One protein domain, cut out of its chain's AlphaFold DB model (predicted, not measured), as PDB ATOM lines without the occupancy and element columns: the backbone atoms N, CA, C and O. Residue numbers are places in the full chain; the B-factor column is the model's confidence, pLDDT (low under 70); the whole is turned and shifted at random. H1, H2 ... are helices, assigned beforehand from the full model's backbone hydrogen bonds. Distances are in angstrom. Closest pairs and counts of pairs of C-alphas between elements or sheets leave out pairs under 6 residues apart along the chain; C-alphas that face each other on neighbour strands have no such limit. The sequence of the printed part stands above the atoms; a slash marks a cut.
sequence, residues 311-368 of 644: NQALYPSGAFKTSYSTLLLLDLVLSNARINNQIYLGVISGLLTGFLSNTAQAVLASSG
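This is residues 311 to 368 of the 644 residues of the protein "PepX_C domain-containing protein" of Mycolicibacterium helvum (UniProt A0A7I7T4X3). Two helices of equal residue count, H2 and H3, form a V-shaped helical hairpin: the start of H2 and the last turns of H3 come together, while the link of residues 335 to 340 spans the open end. H4 crosses the first part of H3 at a steep angle, and the one-turn H1 sits between the last part of H4 and the first turn of H2. The printed part has 58 residues with four named helices, H1, H2, H3 and H4 in that order along the chain, and no named strand. Its class is all helix, with 38 of the 58 residues in helices. The whole is compact, with a radius of gyration of the C-alphas of 10.6 A and spans of 31 by 22 by 17 A.

H1 covers residues 311 to 314, beginning at C-alpha 311 at (27.530, -29.966, 4.625). H2 covers residues 322 to 334 and is 18.2 A long from first to last C-alpha. H3 covers residues 341 to 353 and is 18.3 A long, beginning at C-alpha 341 at (24.200, -33.136, -11.851). H4 covers residues 358 to 365, 10.0 A long, and ends at C-alpha 365 at (27.631, -36.280, 2.982).

H1 and H2 are close but not clearly touching; their closest C-alphas, those of Leu 314 and Ser 325, are 6.8 A apart. H1 and H4 only just touch, with 3 pairs of C-alphas within 8 A, the closest being those of Asn 311 and Leu 364 at 5.8 A. H2 and H3 touch and form a helical hairpin, running opposite ways at a steep tilt of 37 degrees, only just past shallow. Their closest C-alphas are those of Thr 322 and Leu 351, 6.2 A apart. H3 touches H4 with residues 342 to 346 alone, and the closest C-alphas, those of Gly 346 and Ala 360, are 5.1 A apart. These two helices run opposite ways at a steep tilt of 60 degrees. H1 and H3 are apart, and so are H2 and H4. In H2, H3 and H4 every pair of O i and N i+4 is within hydrogen-bond range; H1 is too short for such a pair.

The two C-alphas farthest apart, those of Ser 317 and Asn 336, are 31.2 A apart, while the first and last printed C-alphas, those of Asn 311 and Gly 368, are 9.5 A apart. The printed part has no cut. The link from H3 to H4 is tight, the links from H1 to H2 and from H2 to H3 are short, and no link is long. The mean pLDDT of the printed part is 89.7, and no printed residue is under 70.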
ATOM      1  N   ASN A 311      28.784 -30.489   4.080       95.19
ATOM      2  CA  ASN A 311      27.530 -29.966   4.625       95.19
ATOM      3  C   ASN A 311      27.787 -28.857   5.647       95.19
ATOM      4  O   ASN A 311      27.109 -27.837   5.614       95.19
ATOM      5  N   GLN A 312      28.779 -29.013   6.524       95.00
ATOM      6  CA  GLN A 312      29.109 -27.967   7.493       95.00
ATOM      7  C   GLN A 312      29.773 -26.756   6.828       95.00
ATOM      8  O   GLN A 312      29.487 -25.629   7.210       95.00
ATOM      9  N   ALA A 313      30.598 -26.966   5.800       95.31
ATOM     10  CA  ALA A 313      31.253 -25.882   5.076       95.31
ATOM     11  C   ALA A 313      30.287 -25.064   4.196       95.31
ATOM     12  O   ALA A 313      30.320 -23.836   4.209       95.31
ATOM     13  N   LEU A 314      29.413 -25.720   3.422       95.19
ATOM     14  CA  LEU A 314      28.546 -25.063   2.429       95.19
ATOM     15  C   LEU A 314      27.115 -24.813   2.930       95.19
ATOM     16  O   LEU A 314      26.400 -23.972   2.376       95.19
ATOM     17  N   TYR A 315      26.693 -25.531   3.972       96.44
ATOM     18  CA  TYR A 315      25.361 -25.442   4.572       96.44
ATOM     19  C   TYR A 315      25.397 -25.387   6.117       96.44
ATOM     20  O   TYR A 315      24.615 -26.097   6.767       96.44
ATOM     21  N   PRO A 316      26.281 -24.570   6.737       95.81
ATOM     22  CA  PRO A 316      26.453 -24.537   8.191       95.81
ATOM     23  C   PRO A 316      25.124 -24.271   8.894       95.81
ATOM     24  O   PRO A 316      24.437 -23.291   8.603       95.81
ATOM     25  N   SER A 317      24.738 -25.161   9.811       92.44
ATOM     26  CA  SER A 317      23.481 -25.064  10.574       92.44
ATOM     27  C   SER A 317      22.221 -24.882   9.713       92.44
ATOM     28  O   SER A 317      21.210 -24.353  10.176       92.44
ATOM     29  N   GLY A 318      22.259 -25.304   8.447       94.62
ATOM     30  CA  GLY A 318      21.156 -25.140   7.504       94.62
ATOM     31  C   GLY A 318      21.072 -23.772   6.812       94.62
ATOM     32  O   GLY A 318      20.036 -23.462   6.202       94.62
ATOM     33  N   ALA A 319      22.121 -22.948   6.913       95.69
ATOM     34  CA  ALA A 319      22.284 -21.701   6.172       95.69
ATOM     35  C   ALA A 319      23.098 -21.954   4.899       95.69
ATOM     36  O   ALA A 319      24.259 -22.343   4.961       95.69
ATOM     37  N   PHE A 320      22.499 -21.734   3.730       96.00
ATOM     38  CA  PHE A 320      23.190 -21.911   2.453       96.00
ATOM     39  C   PHE A 320      24.210 -20.800   2.225       96.00
ATOM     40  O   PHE A 320      23.850 -19.626   2.210       96.00
ATOM     41  N   LYS A 321      25.484 -21.175   2.055       94.44
ATOM     42  CA  LYS A 321      26.583 -20.245   1.769       94.44
ATOM     43  C   LYS A 321      26.523 -19.812   0.300       94.44
ATOM     44  O   LYS A 321      27.287 -20.290  -0.544       94.44
ATOM     45  N   THR A 322      25.555 -18.947   0.000       88.94
ATOM     46  CA  THR A 322      25.145 -18.513  -1.342       88.94
ATOM     47  C   THR A 322      26.318 -18.041  -2.200       88.94
ATOM     48  O   THR A 322      26.467 -18.511  -3.330       88.94
ATOM     49  N   SER A 323      27.176 -17.159  -1.674       86.44
ATOM     50  CA  SER A 323      28.262 -16.549  -2.455       86.44
ATOM     51  C   SER A 323      29.281 -17.577  -2.934       86.44
ATOM     52  O   SER A 323      29.459 -17.739  -4.139       86.44
ATOM     53  N   TYR A 324      29.907 -18.321  -2.018       86.38
ATOM     54  CA  TYR A 324      30.914 -19.316  -2.401       86.38
ATOM     55  C   TYR A 324      30.324 -20.456  -3.217       86.38
ATOM     56  O   TYR A 324      30.930 -20.855  -4.203       86.38
ATOM     57  N   SER A 325      29.126 -20.941  -2.882       87.25
ATOM     58  CA  SER A 325      28.494 -22.015  -3.661       87.25
ATOM     59  C   SER A 325      28.258 -21.600  -5.120       87.25
ATOM     60  O   SER A 325      28.414 -22.413  -6.030       87.25
ATOM     61  N   THR A 326      27.926 -20.326  -5.355       81.44
ATOM     62  CA  THR A 326      27.748 -19.776  -6.708       81.44
ATOM     63  C   THR A 326      29.080 -19.588  -7.425       81.44
ATOM     64  O   THR A 326      29.183 -19.935  -8.598       81.44
ATOM     65  N   LEU A 327      30.094 -19.058  -6.733       82.00
ATOM     66  CA  LEU A 327      31.426 -18.834  -7.301       82.00
ATOM     67  C   LEU A 327      32.106 -20.147  -7.689       82.00
ATOM     68  O   LEU A 327      32.547 -20.284  -8.822       82.00
ATOM     69  N   LEU A 328      32.083 -21.145  -6.807       86.44
ATOM     70  CA  LEU A 328      32.655 -22.464  -7.080       86.44
ATOM     71  C   LEU A 328      31.953 -23.149  -8.262       86.44
ATOM     72  O   LEU A 328      32.605 -23.759  -9.105       86.44
ATOM     73  N   LEU A 329      30.622 -23.028  -8.361       85.56
ATOM     74  CA  LEU A 329      29.896 -23.547  -9.521       85.56
ATOM     75  C   LEU A 329      30.274 -22.798 -10.804       85.56
ATOM     76  O   LEU A 329      30.418 -23.425 -11.853       85.56
ATOM     77  N   LEU A 330      30.414 -21.473 -10.735       80.06
ATOM     78  CA  LEU A 330      30.840 -20.666 -11.870       80.06
ATOM     79  C   LEU A 330      32.235 -21.088 -12.342       80.06
ATOM     80  O   LEU A 330      32.408 -21.302 -13.538       80.06
ATOM     81  N   ASP A 331      33.185 -21.289 -11.430       79.94
ATOM     82  CA  ASP A 331      34.540 -21.740 -11.759       79.94
ATOM     83  C   ASP A 331      34.529 -23.122 -12.430       79.94
ATOM     84  O   ASP A 331      35.180 -23.332 -13.456       79.94
ATOM     85  N   LEU A 332      33.712 -24.056 -11.930       84.12
ATOM     86  CA  LEU A 332      33.511 -25.369 -12.554       84.12
ATOM     87  C   LEU A 332      32.897 -25.266 -13.961       84.12
ATOM     88  O   LEU A 332      33.292 -25.994 -14.871       84.12
ATOM     89  N   VAL A 333      31.949 -24.352 -14.176       81.25
ATOM     90  CA  VAL A 333      31.358 -24.122 -15.504       81.25
ATOM     91  C   VAL A 333      32.373 -23.489 -16.456       81.25
ATOM     92  O   VAL A 333      32.502 -23.944 -17.589       81.25
ATOM     93  N   LEU A 334      33.111 -22.468 -16.013       79.88
ATOM     94  CA  LEU A 334      34.094 -21.755 -16.835       79.88
ATOM     95  C   LEU A 334      35.314 -22.620 -17.179       79.88
ATOM     96  O   LEU A 334      35.894 -22.457 -18.251       79.88
ATOM     97  N   SER A 335      35.668 -23.570 -16.313       81.69
ATOM     98  CA  SER A 335      36.691 -24.591 -16.580       81.69
ATOM     99  C   SER A 335      36.185 -25.761 -17.440       81.69
ATOM    100  O   SER A 335      36.954 -26.674 -17.745       81.69
ATOM    101  N   ASN A 336      34.917 -25.737 -17.878       90.19
ATOM    102  CA  ASN A 336      34.254 -26.823 -18.608       90.19
ATOM    103  C   ASN A 336      34.306 -28.176 -17.869       90.19
ATOM    104  O   ASN A 336      34.416 -29.238 -18.497       90.19
ATOM    105  N   ALA A 337      34.222 -28.156 -16.536       92.62
ATOM    106  CA  ALA A 337      34.186 -29.367 -15.733       92.62
ATOM    107  C   ALA A 337      32.906 -30.181 -15.996       92.62
ATOM    108  O   ALA A 337      31.803 -29.654 -16.156       92.62
ATOM    109  N   ARG A 338      33.047 -31.507 -16.000       97.69
ATOM    110  CA  ARG A 338      31.941 -32.469 -16.024       97.69
ATOM    111  C   ARG A 338      31.652 -32.887 -14.598       97.69
ATOM    112  O   ARG A 338      32.406 -33.662 -14.015       97.69
ATOM    113  N   ILE A 339      30.558 -32.383 -14.052       95.19
ATOM    114  CA  ILE A 339      30.237 -32.525 -12.633       95.19
ATOM    115  C   ILE A 339      28.974 -33.359 -12.430       95.19
ATOM    116  O   ILE A 339      28.118 -33.441 -13.312       95.19
ATOM    117  N   ASN A 340      28.843 -33.989 -11.264       94.69
ATOM    118  CA  ASN A 340      27.606 -34.655 -10.870       94.69
ATOM    119  C   ASN A 340      26.424 -33.666 -10.926       94.69
ATOM    120  O   ASN A 340      26.449 -32.614 -10.288       94.69
ATOM    121  N   ASN A 341      25.356 -34.017 -11.651       92.25
ATOM    122  CA  ASN A 341      24.200 -33.136 -11.851       92.25
ATOM    123  C   ASN A 341      23.520 -32.677 -10.551       92.25
ATOM    124  O   ASN A 341      22.884 -31.625 -10.538       92.25
ATOM    125  N   GLN A 342      23.653 -33.429  -9.455       91.44
ATOM    126  CA  GLN A 342      23.128 -33.007  -8.155       91.44
ATOM    127  C   GLN A 342      23.809 -31.740  -7.621       91.44
ATOM    128  O   GLN A 342      23.194 -31.018  -6.842       91.44
ATOM    129  N   ILE A 343      25.021 -31.418  -8.080       90.75
ATOM    130  CA  ILE A 343      25.731 -30.185  -7.724       90.75
ATOM    131  C   ILE A 343      25.010 -28.978  -8.333       90.75
ATOM    132  O   ILE A 343      24.673 -28.043  -7.608       90.75
ATOM    133  N   TYR A 344      24.664 -29.031  -9.629       87.75
ATOM    134  CA  TYR A 344      23.836 -27.997 -10.265       87.75
ATOM    135  C   TYR A 344      22.503 -27.828  -9.533       87.75
ATOM    136  O   TYR A 344      22.113 -26.711  -9.196       87.75
ATOM    137  N   LEU A 345      21.810 -28.938  -9.267       88.12
ATOM    138  CA  LEU A 345      20.497 -28.909  -8.625       88.12
ATOM    139  C   LEU A 345      20.561 -28.360  -7.196       88.12
ATOM    140  O   LEU A 345      19.696 -27.570  -6.825       88.12
ATOM    141  N   GLY A 346      21.580 -28.737  -6.421       89.38
ATOM    142  CA  GLY A 346      21.794 -28.250  -5.061       89.38
ATOM    143  C   GLY A 346      22.070 -26.750  -5.021       89.38
ATOM    144  O   GLY A 346      21.427 -26.031  -4.259       89.38
ATOM    145  N   VAL A 347      22.962 -26.251  -5.881       88.06
ATOM    146  CA  VAL A 347      23.267 -24.814  -5.936       88.06
ATOM    147  C   VAL A 347      22.055 -24.013  -6.412       88.06
ATOM    148  O   VAL A 347      21.703 -23.024  -5.777       88.06
ATOM    149  N   ILE A 348      21.353 -24.452  -7.464       85.12
ATOM    150  CA  ILE A 348      20.145 -23.766  -7.953       85.12
ATOM    151  C   ILE A 348      19.047 -23.756  -6.881       85.12
ATOM    152  O   ILE A 348      18.427 -22.716  -6.658       85.12
ATOM    153  N   SER A 349      18.806 -24.874  -6.182       85.25
ATOM    154  CA  SER A 349      17.804 -24.903  -5.109       85.25
ATOM    155  C   SER A 349      18.195 -23.992  -3.948       85.25
ATOM    156  O   SER A 349      17.350 -23.249  -3.444       85.25
ATOM    157  N   GLY A 350      19.475 -24.008  -3.562       88.56
ATOM    158  CA  GLY A 350      20.030 -23.139  -2.532       88.56
ATOM    159  C   GLY A 350      19.878 -21.662  -2.887       88.56
ATOM    160  O   GLY A 350      19.397 -20.892  -2.064       88.56
ATOM    161  N   LEU A 351      20.174 -21.277  -4.129       84.00
ATOM    162  CA  LEU A 351      20.021 -19.903  -4.617       84.00
ATOM    163  C   LEU A 351      18.565 -19.427  -4.614       84.00
ATOM    164  O   LEU A 351      18.287 -18.287  -4.254       84.00
ATOM    165  N   LEU A 352      17.633 -20.289  -5.027       81.50
ATOM    166  CA  LEU A 352      16.222 -19.920  -5.155       81.50
ATOM    167  C   LEU A 352      15.476 -19.900  -3.816       81.50
ATOM    168  O   LEU A 352      14.482 -19.189  -3.689       81.50
ATOM    169  N   THR A 353      15.904 -20.713  -2.847       82.94
ATOM    170  CA  THR A 353      15.113 -20.974  -1.630       82.94
ATOM    171  C   THR A 353      15.885 -20.782  -0.323       82.94
ATOM    172  O   THR A 353      15.281 -20.705   0.747       82.94
ATOM    173  N   GLY A 354      17.216 -20.739  -0.369       88.12
ATOM    174  CA  GLY A 354      18.081 -20.825   0.807       88.12
ATOM    175  C   GLY A 354      18.150 -22.226   1.430       88.12
ATOM    176  O   GLY A 354      18.630 -22.359   2.559       88.12
ATOM    177  N   PHE A 355      17.656 -23.264   0.743       90.56
ATOM    178  CA  PHE A 355      17.680 -24.652   1.203       90.56
ATOM    179  C   PHE A 355      18.417 -25.576   0.234       90.56
ATOM    180  O   PHE A 355      18.221 -25.536  -0.983       90.56
ATOM    181  N   LEU A 356      19.193 -26.492   0.811       91.56
ATOM    182  CA  LEU A 356      19.653 -27.684   0.112       91.56
ATOM    183  C   LEU A 356      18.660 -28.821   0.334       91.56
ATOM    184  O   LEU A 356      18.281 -29.117   1.468       91.56
ATOM    185  N   SER A 357      18.250 -29.478  -0.750       90.38
ATOM    186  CA  SER A 357      17.424 -30.685  -0.656       90.38
ATOM    187  C   SER A 357      18.156 -31.803   0.096       90.38
ATOM    188  O   SER A 357      19.386 -31.857   0.089       90.38
ATOM    189  N   ASN A 358      17.413 -32.744   0.686       92.31
ATOM    190  CA  ASN A 358      18.011 -33.917   1.337       92.31
ATOM    191  C   ASN A 358      18.904 -34.717   0.375       92.31
ATOM    192  O   ASN A 358      19.924 -35.250   0.791       92.31
ATOM    193  N   THR A 359      18.556 -34.769  -0.914       92.25
ATOM    194  CA  THR A 359      19.380 -35.420  -1.943       92.25
ATOM    195  C   THR A 359      20.703 -34.687  -2.156       92.25
ATOM    196  O   THR A 359      21.745 -35.330  -2.213       92.25
ATOM    197  N   ALA A 360      20.686 -33.352  -2.232       91.81
ATOM    198  CA  ALA A 360      21.911 -32.563  -2.358       91.81
ATOM    199  C   ALA A 360      22.801 -32.719  -1.114       91.81
ATOM    200  O   ALA A 360      23.994 -32.970  -1.244       91.81
ATOM    201  N   GLN A 361      22.211 -32.665   0.083       93.81
ATOM    202  CA  GLN A 361      22.934 -32.903   1.336       93.81
ATOM    203  C   GLN A 361      23.500 -34.326   1.421       93.81
ATOM    204  O   GLN A 361      24.599 -34.505   1.935       93.81
ATOM    205  N   ALA A 362      22.792 -35.333   0.899       93.12
ATOM    206  CA  ALA A 362      23.285 -36.707   0.842       93.12
ATOM    207  C   ALA A 362      24.490 -36.851  -0.096       93.12
ATOM    208  O   ALA A 362      25.423 -37.569   0.246       93.12
ATOM    209  N   VAL A 363      24.509 -36.137  -1.230       92.50
ATOM    210  CA  VAL A 363      25.699 -36.069  -2.096       92.50
ATOM    211  C   VAL A 363      26.864 -35.447  -1.336       92.50
ATOM    212  O   VAL A 363      27.917 -36.068  -1.266       92.50
ATOM    213  N   LEU A 364      26.658 -34.295  -0.688       94.06
ATOM    214  CA  LEU A 364      27.696 -33.661   0.132       94.06
ATOM    215  C   LEU A 364      28.166 -34.547   1.295       94.06
ATOM    216  O   LEU A 364      29.333 -34.486   1.640       94.06
ATOM    217  N   ALA A 365      27.289 -35.361   1.891       93.12
ATOM    218  CA  ALA A 365      27.631 -36.280   2.982       93.12
ATOM    219  C   ALA A 365      28.353 -37.551   2.509       93.12
ATOM    220  O   ALA A 365      29.021 -38.204   3.297       93.12
ATOM    221  N   SER A 366      28.193 -37.939   1.240       91.56
ATOM    222  CA  SER A 366      28.934 -39.055   0.626       91.56
ATOM    223  C   SER A 366      30.295 -38.640   0.049       91.56
ATOM    224  O   SER A 366      30.995 -39.450  -0.566       91.56
ATOM    225  N   SER A 367      30.633 -37.367   0.227       91.75
ATOM    226  CA  SER A 367      31.748 -36.654  -0.375       91.75
ATOM    227  C   SER A 367      32.563 -35.971   0.722       91.75
ATOM    228  O   SER A 367      32.016 -35.529   1.728       91.75
ATOM    229  N   GLY A 368      33.871 -35.846   0.523       89.94
ATOM    230  CA  GLY A 368      34.780 -35.326   1.533       89.94
ATOM    231  C   GLY A 368      35.170 -36.341   2.617       89.94
ATOM    232  O   GLY A 368      34.799 -37.518   2.551       89.94
TER     233      GLY A 368